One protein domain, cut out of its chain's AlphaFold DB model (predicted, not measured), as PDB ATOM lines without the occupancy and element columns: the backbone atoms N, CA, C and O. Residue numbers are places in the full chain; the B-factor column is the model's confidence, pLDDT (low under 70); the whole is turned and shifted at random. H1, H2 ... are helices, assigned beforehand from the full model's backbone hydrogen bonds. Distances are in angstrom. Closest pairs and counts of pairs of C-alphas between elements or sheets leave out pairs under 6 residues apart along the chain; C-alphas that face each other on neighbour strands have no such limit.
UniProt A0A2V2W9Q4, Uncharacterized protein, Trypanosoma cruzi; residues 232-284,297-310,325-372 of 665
ATOM      1  N   GLU A 232       7.526  15.490 -40.166       82.38
ATOM      2  CA  GLU A 232       8.519  16.578 -40.105       82.38
ATOM      3  C   GLU A 232       8.657  17.327 -41.436       82.38
ATOM      4  O   GLU A 232       8.790  18.549 -41.489       82.38
ATOM      5  N   SER A 233       8.595  16.610 -42.557       78.75
ATOM      6  CA  SER A 233       8.705  17.260 -43.858       78.75
ATOM      7  C   SER A 233       7.396  17.932 -44.315       78.75
ATOM      8  O   SER A 233       7.477  18.835 -45.146       78.75
ATOM      9  N   LEU A 234       6.222  17.568 -43.777       77.94
ATOM     10  CA  LEU A 234       4.992  18.364 -43.943       77.94
ATOM     11  C   LEU A 234       5.094  19.669 -43.145       77.94
ATOM     12  O   LEU A 234       4.834  20.739 -43.697       77.94
ATOM     13  N   GLN A 235       5.594  19.591 -41.910       79.25
ATOM     14  CA  GLN A 235       5.867  20.759 -41.067       79.25
ATOM     15  C   GLN A 235       6.865  21.721 -41.725       79.25
ATOM     16  O   GLN A 235       6.645  22.931 -41.756       79.25
ATOM     17  N   PHE A 236       7.911  21.197 -42.369       82.88
ATOM     18  CA  PHE A 236       8.828  22.010 -43.173       82.88
ATOM     19  C   PHE A 236       8.128  22.750 -44.326       82.88
ATOM     20  O   PHE A 236       8.407  23.927 -44.564       82.88
ATOM     21  N   ILE A 237       7.222  22.081 -45.053       80.25
ATOM     22  CA  ILE A 237       6.461  22.711 -46.146       80.25
ATOM     23  C   ILE A 237       5.575  23.828 -45.585       80.25
ATOM     24  O   ILE A 237       5.573  24.929 -46.137       80.25
ATOM     25  N   LYS A 238       4.879  23.576 -44.471       78.00
ATOM     26  CA  LYS A 238       4.034  24.558 -43.769       78.00
ATOM     27  C   LYS A 238       4.839  25.789 -43.356       78.00
ATOM     28  O   LYS A 238       4.473  26.905 -43.728       78.00
ATOM     29  N   LEU A 239       5.972  25.590 -42.684       83.50
ATOM     30  CA  LEU A 239       6.871  26.675 -42.292       83.50
ATOM     31  C   LEU A 239       7.345  27.470 -43.512       83.50
ATOM     32  O   LEU A 239       7.276  28.693 -43.511       83.50
ATOM     33  N   SER A 240       7.752  26.790 -44.582       83.06
ATOM     34  CA  SER A 240       8.233  27.458 -45.794       83.06
ATOM     35  C   SER A 240       7.145  28.315 -46.454       83.06
ATOM     36  O   SER A 240       7.439  29.410 -46.923       83.06
ATOM     37  N   VAL A 241       5.885  27.858 -46.475       81.69
ATOM     38  CA  VAL A 241       4.742  28.648 -46.979       81.69
ATOM     39  C   VAL A 241       4.482  29.871 -46.093       81.69
ATOM     40  O   VAL A 241       4.236  30.964 -46.609       81.69
ATOM     41  N   GLN A 242       4.577  29.721 -44.771       84.31
ATOM     42  CA  GLN A 242       4.447  30.840 -43.833       84.31
ATOM     43  C   GLN A 242       5.587  31.856 -43.993       84.31
ATOM     44  O   GLN A 242       5.335  33.060 -44.040       84.31
ATOM     45  N   GLU A 243       6.831  31.393 -44.124       87.38
ATOM     46  CA  GLU A 243       8.000  32.236 -44.393       87.38
ATOM     47  C   GLU A 243       7.836  33.023 -45.693       87.38
ATOM     48  O   GLU A 243       8.135  34.218 -45.730       87.38
ATOM     49  N   LEU A 244       7.280  32.384 -46.722       85.19
ATOM     50  CA  LEU A 244       6.946  33.010 -47.996       85.19
ATOM     51  C   LEU A 244       5.958  34.160 -47.817       85.19
ATOM     52  O   LEU A 244       6.240  35.288 -48.216       85.19
ATOM     53  N   ALA A 245       4.825  33.897 -47.163       84.06
ATOM     54  CA  ALA A 245       3.810  34.910 -46.893       84.06
ATOM     55  C   ALA A 245       4.362  36.060 -46.032       84.06
ATOM     56  O   ALA A 245       3.979  37.220 -46.199       84.06
ATOM     57  N   ASN A 246       5.303  35.754 -45.137       90.00
ATOM     58  CA  ASN A 246       5.937  36.741 -44.273       90.00
ATOM     59  C   ASN A 246       6.808  37.749 -45.032       90.00
ATOM     60  O   ASN A 246       6.987  38.855 -44.520       90.00
ATOM     61  N   VAL A 247       7.312  37.431 -46.230       90.81
ATOM     62  CA  VAL A 247       8.073  38.389 -47.053       90.81
ATOM     63  C   VAL A 247       7.215  39.621 -47.363       90.81
ATOM     64  O   VAL A 247       7.599  40.743 -47.018       90.81
ATOM     65  N   TRP A 248       6.014  39.417 -47.913       91.31
ATOM     66  CA  TRP A 248       5.082  40.508 -48.220       91.31
ATOM     67  C   TRP A 248       4.542  41.181 -46.960       91.31
ATOM     68  O   TRP A 248       4.539  42.407 -46.893       91.31
ATOM     69  N   ARG A 249       4.167  40.418 -45.923       91.75
ATOM     70  CA  ARG A 249       3.648  40.999 -44.669       91.75
ATOM     71  C   ARG A 249       4.662  41.901 -43.976       91.75
ATOM     72  O   ARG A 249       4.298  42.977 -43.507       91.75
ATOM     73  N   LYS A 250       5.940  41.509 -43.924       92.75
ATOM     74  CA  LYS A 250       6.994  42.347 -43.331       92.75
ATOM     75  C   LYS A 250       7.162  43.649 -44.107       92.75
ATOM     76  O   LYS A 250       7.277  44.703 -43.488       92.75
ATOM     77  N   LYS A 251       7.126  43.594 -45.441       91.81
ATOM     78  CA  LYS A 251       7.209  44.792 -46.288       91.81
ATOM     79  C   LYS A 251       5.995  45.693 -46.157       91.81
ATOM     80  O   LYS A 251       6.149  46.887 -45.917       91.81
ATOM     81  N   ALA A 252       4.801  45.116 -46.211       93.19
ATOM     82  CA  ALA A 252       3.554  45.818 -45.966       93.19
ATOM     83  C   ALA A 252       3.573  46.543 -44.612       93.19
ATOM     84  O   ALA A 252       3.306  47.742 -44.550       93.19
ATOM     85  N   LEU A 253       3.972  45.851 -43.540       94.62
ATOM     86  CA  LEU A 253       4.088  46.447 -42.210       94.62
ATOM     87  C   LEU A 253       5.117  47.583 -42.176       94.62
ATOM     88  O   LEU A 253       4.835  48.627 -41.596       94.62
ATOM     89  N   GLN A 254       6.280  47.415 -42.810       92.25
ATOM     90  CA  GLN A 254       7.298  48.468 -42.902       92.25
ATOM     91  C   GLN A 254       6.748  49.730 -43.575       92.25
ATOM     92  O   GLN A 254       6.946  50.824 -43.046       92.25
ATOM     93  N   TYR A 255       6.015  49.602 -44.685       91.81
ATOM     94  CA  TYR A 255       5.393  50.753 -45.347       91.81
ATOM     95  C   TYR A 255       4.325  51.421 -44.473       91.81
ATOM     96  O   TYR A 255       4.316  52.646 -44.356       91.81
ATOM     97  N   LEU A 256       3.466  50.637 -43.814       92.06
ATOM     98  CA  LEU A 256       2.427  51.159 -42.918       92.06
ATOM     99  C   LEU A 256       3.018  51.881 -41.701       92.06
ATOM    100  O   LEU A 256       2.549  52.961 -41.337       92.06
ATOM    101  N   LEU A 257       4.056  51.307 -41.086       93.00
ATOM    102  CA  LEU A 257       4.759  51.921 -39.963       93.00
ATOM    103  C   LEU A 257       5.432  53.216 -40.395       93.00
ATOM    104  O   LEU A 257       5.286  54.229 -39.718       93.00
ATOM    105  N   ARG A 258       6.103  53.211 -41.545       89.31
ATOM    106  CA  ARG A 258       6.789  54.388 -42.066       89.31
ATOM    107  C   ARG A 258       5.841  55.555 -42.333       89.31
ATOM    108  O   ARG A 258       6.142  56.676 -41.938       89.31
ATOM    109  N   ASP A 259       4.689  55.289 -42.943       88.69
ATOM    110  CA  ASP A 259       3.645  56.304 -43.135       88.69
ATOM    111  C   ASP A 259       3.095  56.812 -41.790       88.69
ATOM    112  O   ASP A 259       2.914  58.013 -41.597       88.69
ATOM    113  N   SER A 260       2.905  55.913 -40.817       87.81
ATOM    114  CA  SER A 260       2.419  56.289 -39.486       87.81
ATOM    115  C   SER A 260       3.409  57.143 -38.685       87.81
ATOM    116  O   SER A 260       2.984  58.088 -38.022       87.81
ATOM    117  N   ILE A 261       4.708  56.838 -38.774       88.38
ATOM    118  CA  ILE A 261       5.789  57.584 -38.119       88.38
ATOM    119  C   ILE A 261       5.881  58.974 -38.740       88.38
ATOM    120  O   ILE A 261       5.800  59.960 -38.013       88.38
ATOM    121  N   HIS A 262       5.912  59.058 -40.075       85.25
ATOM    122  CA  HIS A 262       5.965  60.338 -40.777       85.25
ATOM    123  C   HIS A 262       4.783  61.245 -40.406       85.25
ATOM    124  O   HIS A 262       4.970  62.432 -40.140       85.25
ATOM    125  N   PHE A 263       3.569  60.689 -40.325       82.75
ATOM    126  CA  PHE A 263       2.400  61.437 -39.863       82.75
ATOM    127  C   PHE A 263       2.582  61.958 -38.427       82.75
ATOM    128  O   PHE A 263       2.161  63.070 -38.117       82.75
ATOM    129  N   HIS A 264       3.135  61.141 -37.525       84.12
ATOM    130  CA  HIS A 264       3.319  61.518 -36.122       84.12
ATOM    131  C   HIS A 264       4.352  62.639 -35.960       84.12
ATOM    132  O   HIS A 264       4.114  63.573 -35.197       84.12
ATOM    133  N   GLU A 265       5.450  62.569 -36.710       85.38
ATOM    134  CA  GLU A 265       6.517  63.576 -36.708       85.38
ATOM    135  C   GLU A 265       6.056  64.926 -37.277       85.38
ATOM    136  O   GLU A 265       6.518  65.966 -36.820       85.38
ATOM    137  N   HIS A 266       5.092  64.918 -38.201       82.50
ATOM    138  CA  HIS A 266       4.576  66.108 -38.889       82.50
ATOM    139  C   HIS A 266       3.109  66.391 -38.532       82.50
ATOM    140  O   HIS A 266       2.279  66.683 -39.395       82.50
ATOM    141  N   SER A 267       2.751  66.244 -37.253       79.50
ATOM    142  CA  SER A 267       1.361  66.387 -36.782       79.50
ATOM    143  C   SER A 267       0.723  67.757 -37.070       79.50
ATOM    144  O   SER A 267      -0.498  67.879 -37.077       79.50
ATOM    145  N   ASP A 268       1.539  68.772 -37.336       81.94
ATOM    146  CA  ASP A 268       1.163  70.127 -37.736       81.94
ATOM    147  C   ASP A 268       0.708  70.228 -39.203       81.94
ATOM    148  O   ASP A 268      -0.116  71.082 -39.536       81.94
ATOM    149  N   LEU A 269       1.192  69.338 -40.073       78.06
ATOM    150  CA  LEU A 269       0.871  69.327 -41.506       78.06
ATOM    151  C   LEU A 269      -0.404  68.542 -41.838       78.06
ATOM    152  O   LEU A 269      -0.967  68.698 -42.926       78.06
ATOM    153  N   TYR A 270      -0.873  67.694 -40.922       79.62
ATOM    154  CA  TYR A 270      -1.956  66.756 -41.192       79.62
ATOM    155  C   TYR A 270      -3.085  66.841 -40.164       79.62
ATOM    156  O   TYR A 270      -2.875  66.800 -38.958       79.62
ATOM    157  N   THR A 271      -4.328  66.858 -40.646       81.25
ATOM    158  CA  THR A 271      -5.513  66.764 -39.779       81.25
ATOM    159  C   THR A 271      -5.827  65.313 -39.408       81.25
ATOM    160  O   THR A 271      -5.539  64.387 -40.171       81.25
ATOM    161  N   ASP A 272      -6.529  65.099 -38.290       79.44
ATOM    162  CA  ASP A 272      -7.042  63.769 -37.914       79.44
ATOM    163  C   ASP A 272      -7.917  63.144 -39.015       79.44
ATOM    164  O   ASP A 272      -7.864  61.941 -39.272       79.44
ATOM    165  N   MET A 273      -8.672  63.971 -39.747       81.44
ATOM    166  CA  MET A 273      -9.455  63.523 -40.899       81.44
ATOM    167  C   MET A 273      -8.565  63.005 -42.042       81.44
ATOM    168  O   MET A 273      -8.901  61.993 -42.666       81.44
ATOM    169  N   ALA A 274      -7.429  63.658 -42.306       77.69
ATOM    170  CA  ALA A 274      -6.451  63.191 -43.288       77.69
ATOM    171  C   ALA A 274      -5.825  61.852 -42.858       77.69
ATOM    172  O   ALA A 274      -5.679  60.956 -43.691       77.69
ATOM    173  N   ARG A 275      -5.576  61.655 -41.550       79.25
ATOM    174  CA  ARG A 275      -5.099  60.374 -40.994       79.25
ATOM    175  C   ARG A 275      -6.046  59.222 -41.320       79.25
ATOM    176  O   ARG A 275      -5.611  58.184 -41.815       79.25
ATOM    177  N   CYS A 276      -7.345  59.400 -41.072       82.31
ATOM    178  CA  CYS A 276      -8.353  58.365 -41.319       82.31
ATOM    179  C   CYS A 276      -8.518  58.028 -42.810       82.31
ATOM    180  O   CYS A 276      -8.956  56.929 -43.148       82.31
ATOM    181  N   ARG A 277      -8.164  58.952 -43.714       84.62
ATOM    182  CA  ARG A 277      -8.318  58.798 -45.170       84.62
ATOM    183  C   ARG A 277      -7.007  58.537 -45.918       84.62
ATOM    184  O   ARG A 277      -7.029  58.519 -47.145       84.62
ATOM    185  N   ARG A 278      -5.905  58.240 -45.222       83.50
ATOM    186  CA  ARG A 278      -4.565  58.003 -45.808       83.50
ATOM    187  C   ARG A 278      -4.488  56.917 -46.895       83.50
ATOM    188  O   ARG A 278      -3.616  56.957 -47.747       83.50
ATOM    189  N   PHE A 279      -5.436  55.978 -46.917       88.81
ATOM    190  CA  PHE A 279      -5.539  54.928 -47.948       88.81
ATOM    191  C   PHE A 279      -6.359  55.333 -49.192       88.81
ATOM    192  O   PHE A 279      -6.499  54.555 -50.139       88.81
ATOM    193  N   HIS A 280      -6.952  56.529 -49.177       86.69
ATOM    194  CA  HIS A 280      -7.889  57.012 -50.196       86.69
ATOM    195  C   HIS A 280      -7.575  58.430 -50.692       86.69
ATOM    196  O   HIS A 280      -8.031  58.798 -51.771       86.69
ATOM    197  N   MET A 281      -6.826  59.226 -49.928       83.12
ATOM    198  CA  MET A 281      -6.448  60.597 -50.269       83.12
ATOM    199  C   MET A 281      -4.935  60.706 -50.436       83.12
ATOM    200  O   MET A 281      -4.184  60.146 -49.642       83.12
ATOM    201  N   GLN A 282      -4.497  61.443 -51.460       79.25
ATOM    202  CA  GLN A 282      -3.085  61.780 -51.621       79.25
ATOM    203  C   GLN A 282      -2.632  62.715 -50.496       79.25
ATOM    204  O   GLN A 282      -3.398  63.567 -50.036       79.25
ATOM    205  N   ARG A 283      -1.381  62.544 -50.057       77.94
ATOM    206  CA  ARG A 283      -0.756  63.452 -49.093       77.94
ATOM    207  C   ARG A 283      -0.617  64.854 -49.714       77.94
ATOM    208  O   ARG A 283      -0.372  64.945 -50.919       77.94
ATOM    209  N   PRO A 284      -0.756  65.937 -48.926       71.88
ATOM    210  CA  PRO A 284      -0.352  67.273 -49.352       71.88
ATOM    211  C   PRO A 284       1.113  67.267 -49.803       71.88
ATOM    212  O   PRO A 284       1.912  66.485 -49.293       71.88
ATOM    213  N   ASP A 297       3.273  55.506 -51.577       88.50
ATOM    214  CA  ASP A 297       2.112  56.146 -52.196       88.50
ATOM    215  C   ASP A 297       0.782  55.485 -51.771       88.50
ATOM    216  O   ASP A 297       0.744  54.492 -51.042       88.50
ATOM    217  N   VAL A 298      -0.344  56.059 -52.208       89.75
ATOM    218  CA  VAL A 298      -1.684  55.586 -51.814       89.75
ATOM    219  C   VAL A 298      -1.973  54.170 -52.339       89.75
ATOM    220  O   VAL A 298      -2.644  53.395 -51.656       89.75
ATOM    221  N   SER A 299      -1.472  53.815 -53.528       89.94
ATOM    222  CA  SER A 299      -1.579  52.463 -54.104       89.94
ATOM    223  C   SER A 299      -0.843  51.437 -53.254       89.94
ATOM    224  O   SER A 299      -1.446  50.455 -52.822       89.94
ATOM    225  N   LEU A 300       0.412  51.719 -52.915       90.81
ATOM    226  CA  LEU A 300       1.273  50.847 -52.132       90.81
ATOM    227  C   LEU A 300       0.728  50.658 -50.714       90.81
ATOM    228  O   LEU A 300       0.724  49.543 -50.196       90.81
ATOM    229  N   LEU A 301       0.191  51.718 -50.100       91.38
ATOM    230  CA  LEU A 301      -0.495  51.633 -48.806       91.38
ATOM    231  C   LEU A 301      -1.761  50.769 -48.873       91.38
ATOM    232  O   LEU A 301      -2.062  50.042 -47.922       91.38
ATOM    233  N   ARG A 302      -2.510  50.826 -49.983       91.94
ATOM    234  CA  ARG A 302      -3.695  49.984 -50.192       91.94
ATOM    235  C   ARG A 302      -3.315  48.511 -50.348       91.94
ATOM    236  O   ARG A 302      -3.960  47.658 -49.745       91.94
ATOM    237  N   SER A 303      -2.263  48.215 -51.096       92.06
ATOM    238  CA  SER A 303      -1.757  46.847 -51.228       92.06
ATOM    239  C   SER A 303      -1.158  46.330 -49.924       92.06
ATOM    240  O   SER A 303      -1.390  45.182 -49.554       92.06
ATOM    241  N   ALA A 304      -0.484  47.192 -49.158       93.00
ATOM    242  CA  ALA A 304       0.046  46.841 -47.846       93.00
ATOM    243  C   ALA A 304      -1.066  46.456 -46.859       93.00
ATOM    244  O   ALA A 304      -0.949  45.449 -46.167       93.00
ATOM    245  N   ILE A 305      -2.169  47.215 -46.795       91.06
ATOM    246  CA  ILE A 305      -3.285  46.852 -45.908       91.06
ATOM    247  C   ILE A 305      -4.043  45.611 -46.399       91.06
ATOM    248  O   ILE A 305      -4.602  44.886 -45.580       91.06
ATOM    249  N   GLN A 306      -4.049  45.342 -47.708       89.06
ATOM    250  CA  GLN A 306      -4.708  44.168 -48.281       89.06
ATOM    251  C   GLN A 306      -4.043  42.849 -47.851       89.06
ATOM    252  O   GLN A 306      -4.762  41.884 -47.617       89.06
ATOM    253  N   GLU A 307      -2.721  42.815 -47.639       89.88
ATOM    254  CA  GLU A 307      -2.005  41.622 -47.131       89.88
ATOM    255  C   GLU A 307      -2.442  41.178 -45.720       89.88
ATOM    256  O   GLU A 307      -2.179  40.043 -45.315       89.88
ATOM    257  N   PHE A 308      -3.103  42.062 -44.965       89.94
ATOM    258  CA  PHE A 308      -3.637  41.785 -43.626       89.94
ATOM    259  C   PHE A 308      -5.158  41.601 -43.610       89.94
ATOM    260  O   PHE A 308      -5.743  41.436 -42.541       89.94
ATOM    261  N   ARG A 309      -5.821  41.670 -44.770       85.81
ATOM    262  CA  ARG A 309      -7.268  41.479 -44.875       85.81
ATOM    263  C   ARG A 309      -7.583  40.049 -45.267       85.81
ATOM    264  O   ARG A 309      -7.167  39.581 -46.322       85.81
ATOM    265  N   GLU A 310      -8.406  39.404 -44.457       75.94
ATOM    266  CA  GLU A 310      -8.978  38.104 -44.779       75.94
ATOM    267  C   GLU A 310     -10.374  38.302 -45.383       75.94
ATOM    268  O   GLU A 310     -11.245  38.915 -44.753       75.94
ATOM    269  N   PRO A 325      -1.092  20.798 -59.496       74.94
ATOM    270  CA  PRO A 325      -0.041  20.419 -58.554       74.94
ATOM    271  C   PRO A 325       0.159  21.481 -57.465       74.94
ATOM    272  O   PRO A 325       0.071  22.674 -57.742       74.94
ATOM    273  N   PHE A 326       0.480  21.057 -56.237       74.38
ATOM    274  CA  PHE A 326       0.663  21.963 -55.090       74.38
ATOM    275  C   PHE A 326       1.643  23.108 -55.384       74.38
ATOM    276  O   PHE A 326       1.320  24.268 -55.157       74.38
ATOM    277  N   LEU A 327       2.814  22.790 -55.949       78.25
ATOM    278  CA  LEU A 327       3.824  23.799 -56.273       78.25
ATOM    279  C   LEU A 327       3.309  24.811 -57.306       78.25
ATOM    280  O   LEU A 327       3.576  25.996 -57.169       78.25
ATOM    281  N   GLN A 328       2.537  24.354 -58.297       79.62
ATOM    282  CA  GLN A 328       1.944  25.230 -59.307       79.62
ATOM    283  C   GLN A 328       0.909  26.171 -58.678       79.62
ATOM    284  O   GLN A 328       0.975  27.373 -58.903       79.62
ATOM    285  N   ARG A 329       0.027  25.654 -57.810       79.88
ATOM    286  CA  ARG A 329      -0.925  26.491 -57.057       79.88
ATOM    287  C   ARG A 329      -0.224  27.524 -56.186       79.88
ATOM    288  O   ARG A 329      -0.637  28.676 -56.163       79.88
ATOM    289  N   LEU A 330       0.840  27.121 -55.490       80.12
ATOM    290  CA  LEU A 330       1.630  28.039 -54.676       80.12
ATOM    291  C   LEU A 330       2.259  29.130 -55.549       80.12
ATOM    292  O   LEU A 330       2.172  30.302 -55.207       80.12
ATOM    293  N   MET A 331       2.835  28.766 -56.698       80.25
ATOM    294  CA  MET A 331       3.397  29.722 -57.654       80.25
ATOM    295  C   MET A 331       2.362  30.718 -58.171       80.25
ATOM    296  O   MET A 331       2.655  31.909 -58.247       80.25
ATOM    297  N   ASP A 332       1.170  30.245 -58.520       82.81
ATOM    298  CA  ASP A 332       0.102  31.103 -59.027       82.81
ATOM    299  C   ASP A 332      -0.397  32.045 -57.921       82.81
ATOM    300  O   ASP A 332      -0.414  33.259 -58.118       82.81
ATOM    301  N   HIS A 333      -0.609  31.529 -56.707       79.81
ATOM    302  CA  HIS A 333      -0.967  32.345 -55.546       79.81
ATOM    303  C   HIS A 333       0.098  33.402 -55.205       79.81
ATOM    304  O   HIS A 333      -0.219  34.517 -54.799       79.81
ATOM    305  N   MET A 334       1.384  33.093 -55.389       78.50
ATOM    306  CA  MET A 334       2.465  34.066 -55.199       78.50
ATOM    307  C   MET A 334       2.511  35.133 -56.290       78.50
ATOM    308  O   MET A 334       2.898  36.264 -56.005       78.50
ATOM    309  N   ARG A 335       2.162  34.789 -57.534       81.38
ATOM    310  CA  ARG A 335       2.100  35.747 -58.648       81.38
ATOM    311  C   ARG A 335       0.940  36.720 -58.493       81.38
ATOM    312  O   ARG A 335       1.077  37.874 -58.881       81.38
ATOM    313  N   GLU A 336      -0.163  36.262 -57.909       83.00
ATOM    314  CA  GLU A 336      -1.335  37.086 -57.599       83.00
ATOM    315  C   GLU A 336      -1.068  38.120 -56.497       83.00
ATOM    316  O   GLU A 336      -1.750  39.143 -56.436       83.00
ATOM    317  N   ARG A 337      -0.063  37.893 -55.641       85.12
ATOM    318  CA  ARG A 337       0.310  38.859 -54.602       85.12
ATOM    319  C   ARG A 337       0.859  40.158 -55.203       85.12
ATOM    320  O   ARG A 337       1.565  40.116 -56.216       85.12
ATOM    321  N   PRO A 338       0.606  41.313 -54.558       84.69
ATOM    322  CA  PRO A 338       1.062  42.620 -55.020       84.69
ATOM    323  C   PRO A 338       2.594  42.692 -55.049       84.69
ATOM    324  O   PRO A 338       3.260  42.910 -54.033       84.69
ATOM    325  N   GLN A 339       3.164  42.525 -56.246       86.69
ATOM    326  CA  GLN A 339       4.614  42.549 -56.464       86.69
ATOM    327  C   GLN A 339       5.221  43.917 -56.144       86.69
ATOM    328  O   GLN A 339       6.374  43.988 -55.731       86.69
ATOM    329  N   GLU A 340       4.434  44.989 -56.257       87.69
ATOM    330  CA  GLU A 340       4.819  46.360 -55.903       87.69
ATOM    331  C   GLU A 340       5.362  46.507 -54.473       87.69
ATOM    332  O   GLU A 340       6.235  47.340 -54.248       87.69
ATOM    333  N   LEU A 341       4.952  45.647 -53.529       87.31
ATOM    334  CA  LEU A 341       5.471  45.652 -52.152       87.31
ATOM    335  C   LEU A 341       6.933  45.197 -52.032       87.31
ATOM    336  O   LEU A 341       7.572  45.444 -51.012       87.31
ATOM    337  N   ILE A 342       7.455  44.492 -53.034       87.81
ATOM    338  CA  ILE A 342       8.824  43.959 -53.044       87.81
ATOM    339  C   ILE A 342       9.653  44.512 -54.210       87.81
ATOM    340  O   ILE A 342      10.777  44.060 -54.446       87.81
ATOM    341  N   VAL A 343       9.121  45.480 -54.963       85.56
ATOM    342  CA  VAL A 343       9.854  46.133 -56.054       85.56
ATOM    343  C   VAL A 343      11.060  46.880 -55.478       85.56
ATOM    344  O   VAL A 343      10.943  47.643 -54.524       85.56
ATOM    345  N   GLY A 344      12.238  46.648 -56.063       81.06
ATOM    346  CA  GLY A 344      13.489  47.297 -55.659       81.06
ATOM    347  C   GLY A 344      14.201  46.663 -54.459       81.06
ATOM    348  O   GLY A 344      15.334  47.045 -54.177       81.06
ATOM    349  N   ASP A 345      13.606  45.669 -53.789       86.50
ATOM    350  CA  ASP A 345      14.285  44.913 -52.733       86.50
ATOM    351  C   ASP A 345      14.848  43.584 -53.252       86.50
ATOM    352  O   ASP A 345      14.211  42.528 -53.174       86.50
ATOM    353  N   ALA A 346      16.086  43.644 -53.743       88.31
ATOM    354  CA  ALA A 346      16.810  42.476 -54.230       88.31
ATOM    355  C   ALA A 346      16.956  41.373 -53.164       88.31
ATOM    356  O   ALA A 346      16.916  40.193 -53.508       88.31
ATOM    357  N   ALA A 347      17.066  41.726 -51.877       88.44
ATOM    358  CA  ALA A 347      17.214  40.742 -50.807       88.44
ATOM    359  C   ALA A 347      15.921  39.941 -50.592       88.44
ATOM    360  O   ALA A 347      15.967  38.715 -50.483       88.44
ATOM    361  N   SER A 348      14.761  40.606 -50.591       88.06
ATOM    362  CA  SER A 348      13.461  39.922 -50.484       88.06
ATOM    363  C   SER A 348      13.160  39.057 -51.710       88.06
ATOM    364  O   SER A 348      12.648  37.948 -51.566       88.06
ATOM    365  N   GLN A 349      13.517  39.523 -52.910       87.81
ATOM    366  CA  GLN A 349      13.353  38.757 -54.151       87.81
ATOM    367  C   GLN A 349      14.272  37.529 -54.201       87.81
ATOM    368  O   GLN A 349      13.851  36.454 -54.631       87.81
ATOM    369  N   GLN A 350      15.509  37.656 -53.717       89.38
ATOM    370  CA  GLN A 350      16.434  36.532 -53.611       89.38
ATOM    371  C   GLN A 350      15.961  35.512 -52.568       89.38
ATOM    372  O   GLN A 350      15.919  34.318 -52.858       89.38
ATOM    373  N   LEU A 351      15.517  35.973 -51.393       88.38
ATOM    374  CA  LEU A 351      14.942  35.105 -50.363       88.38
ATOM    375  C   LEU A 351      13.749  34.309 -50.906       88.38
ATOM    376  O   LEU A 351      13.640  33.109 -50.655       88.38
ATOM    377  N   LEU A 352      12.883  34.964 -51.683       88.00
ATOM    378  CA  LEU A 352      11.741  34.334 -52.337       88.00
ATOM    379  C   LEU A 352      12.173  33.186 -53.253       88.00
ATOM    380  O   LEU A 352      11.650  32.075 -53.157       88.00
ATOM    381  N   HIS A 353      13.159  33.454 -54.110       87.38
ATOM    382  CA  HIS A 353      13.715  32.472 -55.029       87.38
ATOM    383  C   HIS A 353      14.323  31.275 -54.283       87.38
ATOM    384  O   HIS A 353      14.017  30.123 -54.601       87.38
ATOM    385  N   ASP A 354      15.107  31.534 -53.235       89.19
ATOM    386  CA  ASP A 354      15.763  30.497 -52.434       89.19
ATOM    387  C   ASP A 354      14.760  29.624 -51.668       89.19
ATOM    388  O   ASP A 354      14.954  28.410 -51.531       89.19
ATOM    389  N   LEU A 355      13.685  30.214 -51.138       87.00
ATOM    390  CA  LEU A 355      12.612  29.476 -50.461       87.00
ATOM    391  C   LEU A 355      11.841  28.594 -51.446       87.00
ATOM    392  O   LEU A 355      11.631  27.410 -51.177       87.00
ATOM    393  N   MET A 356      11.492  29.129 -52.618       84.69
ATOM    394  CA  MET A 356      10.827  28.361 -53.672       84.69
ATOM    395  C   MET A 356      11.683  27.196 -54.165       84.69
ATOM    396  O   MET A 356      11.178  26.085 -54.323       84.69
ATOM    397  N   HIS A 357      12.982  27.418 -54.372       85.88
ATOM    398  CA  HIS A 357      13.899  26.375 -54.820       85.88
ATOM    399  C   HIS A 357      14.036  25.256 -53.776       85.88
ATOM    400  O   HIS A 357      14.012  24.069 -54.119       85.88
ATOM    401  N   ARG A 358      14.125  25.611 -52.486       85.06
ATOM    402  CA  ARG A 358      14.160  24.642 -51.379       85.06
ATOM    403  C   ARG A 358      12.865  23.835 -51.283       85.06
ATOM    404  O   ARG A 358      12.925  22.609 -51.177       85.06
ATOM    405  N   LEU A 359      11.713  24.494 -51.395       83.81
ATOM    406  CA  LEU A 359      10.400  23.848 -51.430       83.81
ATOM    407  C   LEU A 359      10.266  22.880 -52.610       83.81
ATOM    408  O   LEU A 359       9.905  21.721 -52.417       83.81
ATOM    409  N   ALA A 360      10.609  23.326 -53.820       83.38
ATOM    410  CA  ALA A 360      10.568  22.502 -55.026       83.38
ATOM    411  C   ALA A 360      11.483  21.274 -54.912       83.38
ATOM    412  O   ALA A 360      11.071  20.165 -55.248       83.38
ATOM    413  N   SER A 361      12.691  21.453 -54.368       82.69
ATOM    414  CA  SER A 361      13.641  20.356 -54.138       82.69
ATOM    415  C   SER A 361      13.099  19.334 -53.131       82.69
ATOM    416  O   SER A 361      13.176  18.130 -53.372       82.69
ATOM    417  N   SER A 362      12.493  19.799 -52.034       79.19
ATOM    418  CA  SER A 362      11.883  18.934 -51.013       79.19
ATOM    419  C   SER A 362      10.689  18.138 -51.560       79.19
ATOM    420  O   SER A 362      10.557  16.936 -51.314       79.19
ATOM    421  N   LEU A 363       9.853  18.777 -52.383       75.25
ATOM    422  CA  LEU A 363       8.707  18.141 -53.036       75.25
ATOM    423  C   LEU A 363       9.124  17.136 -54.121       75.25
ATOM    424  O   LEU A 363       8.493  16.089 -54.248       75.25
ATOM    425  N   ALA A 364      10.190  17.416 -54.875       74.38
ATOM    426  CA  ALA A 364      10.697  16.521 -55.916       74.38
ATOM    427  C   ALA A 364      11.201  15.183 -55.344       74.38
ATOM    428  O   ALA A 364      10.964  14.128 -55.934       74.38
ATOM    429  N   ILE A 365      11.834  15.211 -54.167       67.44
ATOM    430  CA  ILE A 365      12.342  14.013 -53.475       67.44
ATOM    431  C   ILE A 365      11.198  13.093 -53.007       67.44
ATOM    432  O   ILE A 365      11.373  11.876 -52.949       67.44
ATOM    433  N   ARG A 366      10.008  13.635 -52.719       62.34
ATOM    434  CA  ARG A 366       8.843  12.862 -52.240       62.34
ATOM    435  C   ARG A 366       8.137  12.025 -53.318       62.34
ATOM    436  O   ARG A 366       7.305  11.187 -52.976       62.34
ATOM    437  N   GLY A 367       8.473  12.204 -54.597       51.72
ATOM    438  CA  GLY A 367       7.881  11.457 -55.709       51.72
ATOM    439  C   GLY A 367       6.382  11.740 -55.959       51.72
ATOM    440  O   GLY A 367       5.737  12.485 -55.218       51.72
ATOM    441  N   PRO A 368       5.786  11.154 -57.018       48.28
ATOM    442  CA  PRO A 368       4.458  11.543 -57.509       48.28
ATOM    443  C   PRO A 368       3.271  11.214 -56.590       48.28
ATOM    444  O   PRO A 368       2.176  11.737 -56.791       48.28
ATOM    445  N   GLN A 369       3.449  10.338 -55.595       46.00
ATOM    446  CA  GLN A 369       2.342   9.795 -54.792       46.00
ATOM    447  C   GLN A 369       1.666  10.826 -53.873       46.00
ATOM    448  O   GLN A 369       0.501  10.645 -53.533       46.00
ATOM    449  N   LEU A 370       2.349  11.922 -53.525       45.78
ATOM    450  CA  LEU A 370       1.752  13.074 -52.829       45.78
ATOM    451  C   LEU A 370       1.430  14.244 -53.771       45.78
ATOM    452  O   LEU A 370       0.577  15.063 -53.448       45.78
ATOM    453  N   THR A 371       2.066  14.325 -54.945       39.59
ATOM    454  CA  THR A 371       1.822  15.414 -55.912       39.59
ATOM    455  C   THR A 371       0.613  15.157 -56.816       39.59
ATOM    456  O   THR A 371       0.065  16.103 -57.376       39.59
ATOM    457  N   THR A 372       0.171  13.898 -56.927       37.31
ATOM    458  CA  THR A 372      -0.997  13.459 -57.714       37.31
ATOM    459  C   THR A 372      -2.043  12.721 -56.876       37.31
ATOM    460  O   THR A 372      -2.786  11.890 -57.404       37.31
TER     461      THR A 372
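Overview. This is residues 232 to 284, 297 to 310 and 325 to 372 of the 665 residues of an uncharacterized protein of Trypanosoma cruzi (UniProt A0A2V2W9Q4). A single long helix, H1, runs along most of a rod-shaped model with a kink partway; H4 and H6, side by side, run along its first part and make a loose triangle with it, and H3 packs on it past the kink. Little H5 packs on H1 at the kink, while H2 and H7 lie toward opposite ends of the rod. The printed part has 115 residues with seven named helices, H1 to H7 in chain order, and no named strand: the class is all helix. The whole is loose, with a radius of gyration of the C-alphas of 18.4 A and spans of 62 by 24 by 24 A.

Arrangement. Begin at H1, residues 232 to 265, the hub, which touches three other helices and has a kink of 28 degrees near residue 248. With residues 249 to 256 alone it touches H3, residues 298 to 306, at a steep tilt of 40 degrees, opposite ways; look at the closest C-alphas, Ala 252 and Ala 304, 4.1 A apart. With residues 237 to 247 alone it touches H6, residues 346 to 365, at a shallow tilt of 15 degrees, opposite ways; the closest C-alphas, Val 247 and Ser 348, are 6.6 A apart. With residues 248 to 252 alone it touches H5, residues 339 to 342; the closest C-alphas, Lys 251 and Leu 341, are 6.2 A apart. H5 also touches H3, where the closest C-alphas, Leu 300 and Leu 341, are 6.7 A apart. H4, residues 326 to 336, and H1 are near each other, with 5 pairs of C-alphas within 10 A. H4 and H6 are close but not clearly touching, with C-alphas 327 and 360 closest at 7.0 A. H2, residues 272 to 276, is close to H1 but not clearly touching, with C-alphas 263 and 275 closest at 7.7 A. H7, residues 368 to 371, is apart from H1. In H2, H3, H4 and H6 every O i to N i+4 pair is within hydrogen-bond range, in H1 29 of 30 are, and H5 and H7 are too short for such a pair.

Along the chain. Find C-alpha 232 at (8.519, 16.578, -40.105); from there H1 runs 47.2 A to C-alpha 265 at (6.517, 63.576, -36.708). H6 runs 28.8 A to C-alpha 365 at (12.342, 14.013, -53.475). H4 measures 15.5 A and H3 12.3 A.

Size, cuts and confidence. The farthest C-alphas, Asp 268 and Gln 369, are 62.7 A apart. Residues 285 to 296 and 311 to 324 are not printed; the C-alpha gaps are 11.7 A from 284 to 297 and 24.1 A from 310 to 325. Of the links that are printed whole, none is long. Residues 365 to 372 are under pLDDT 70.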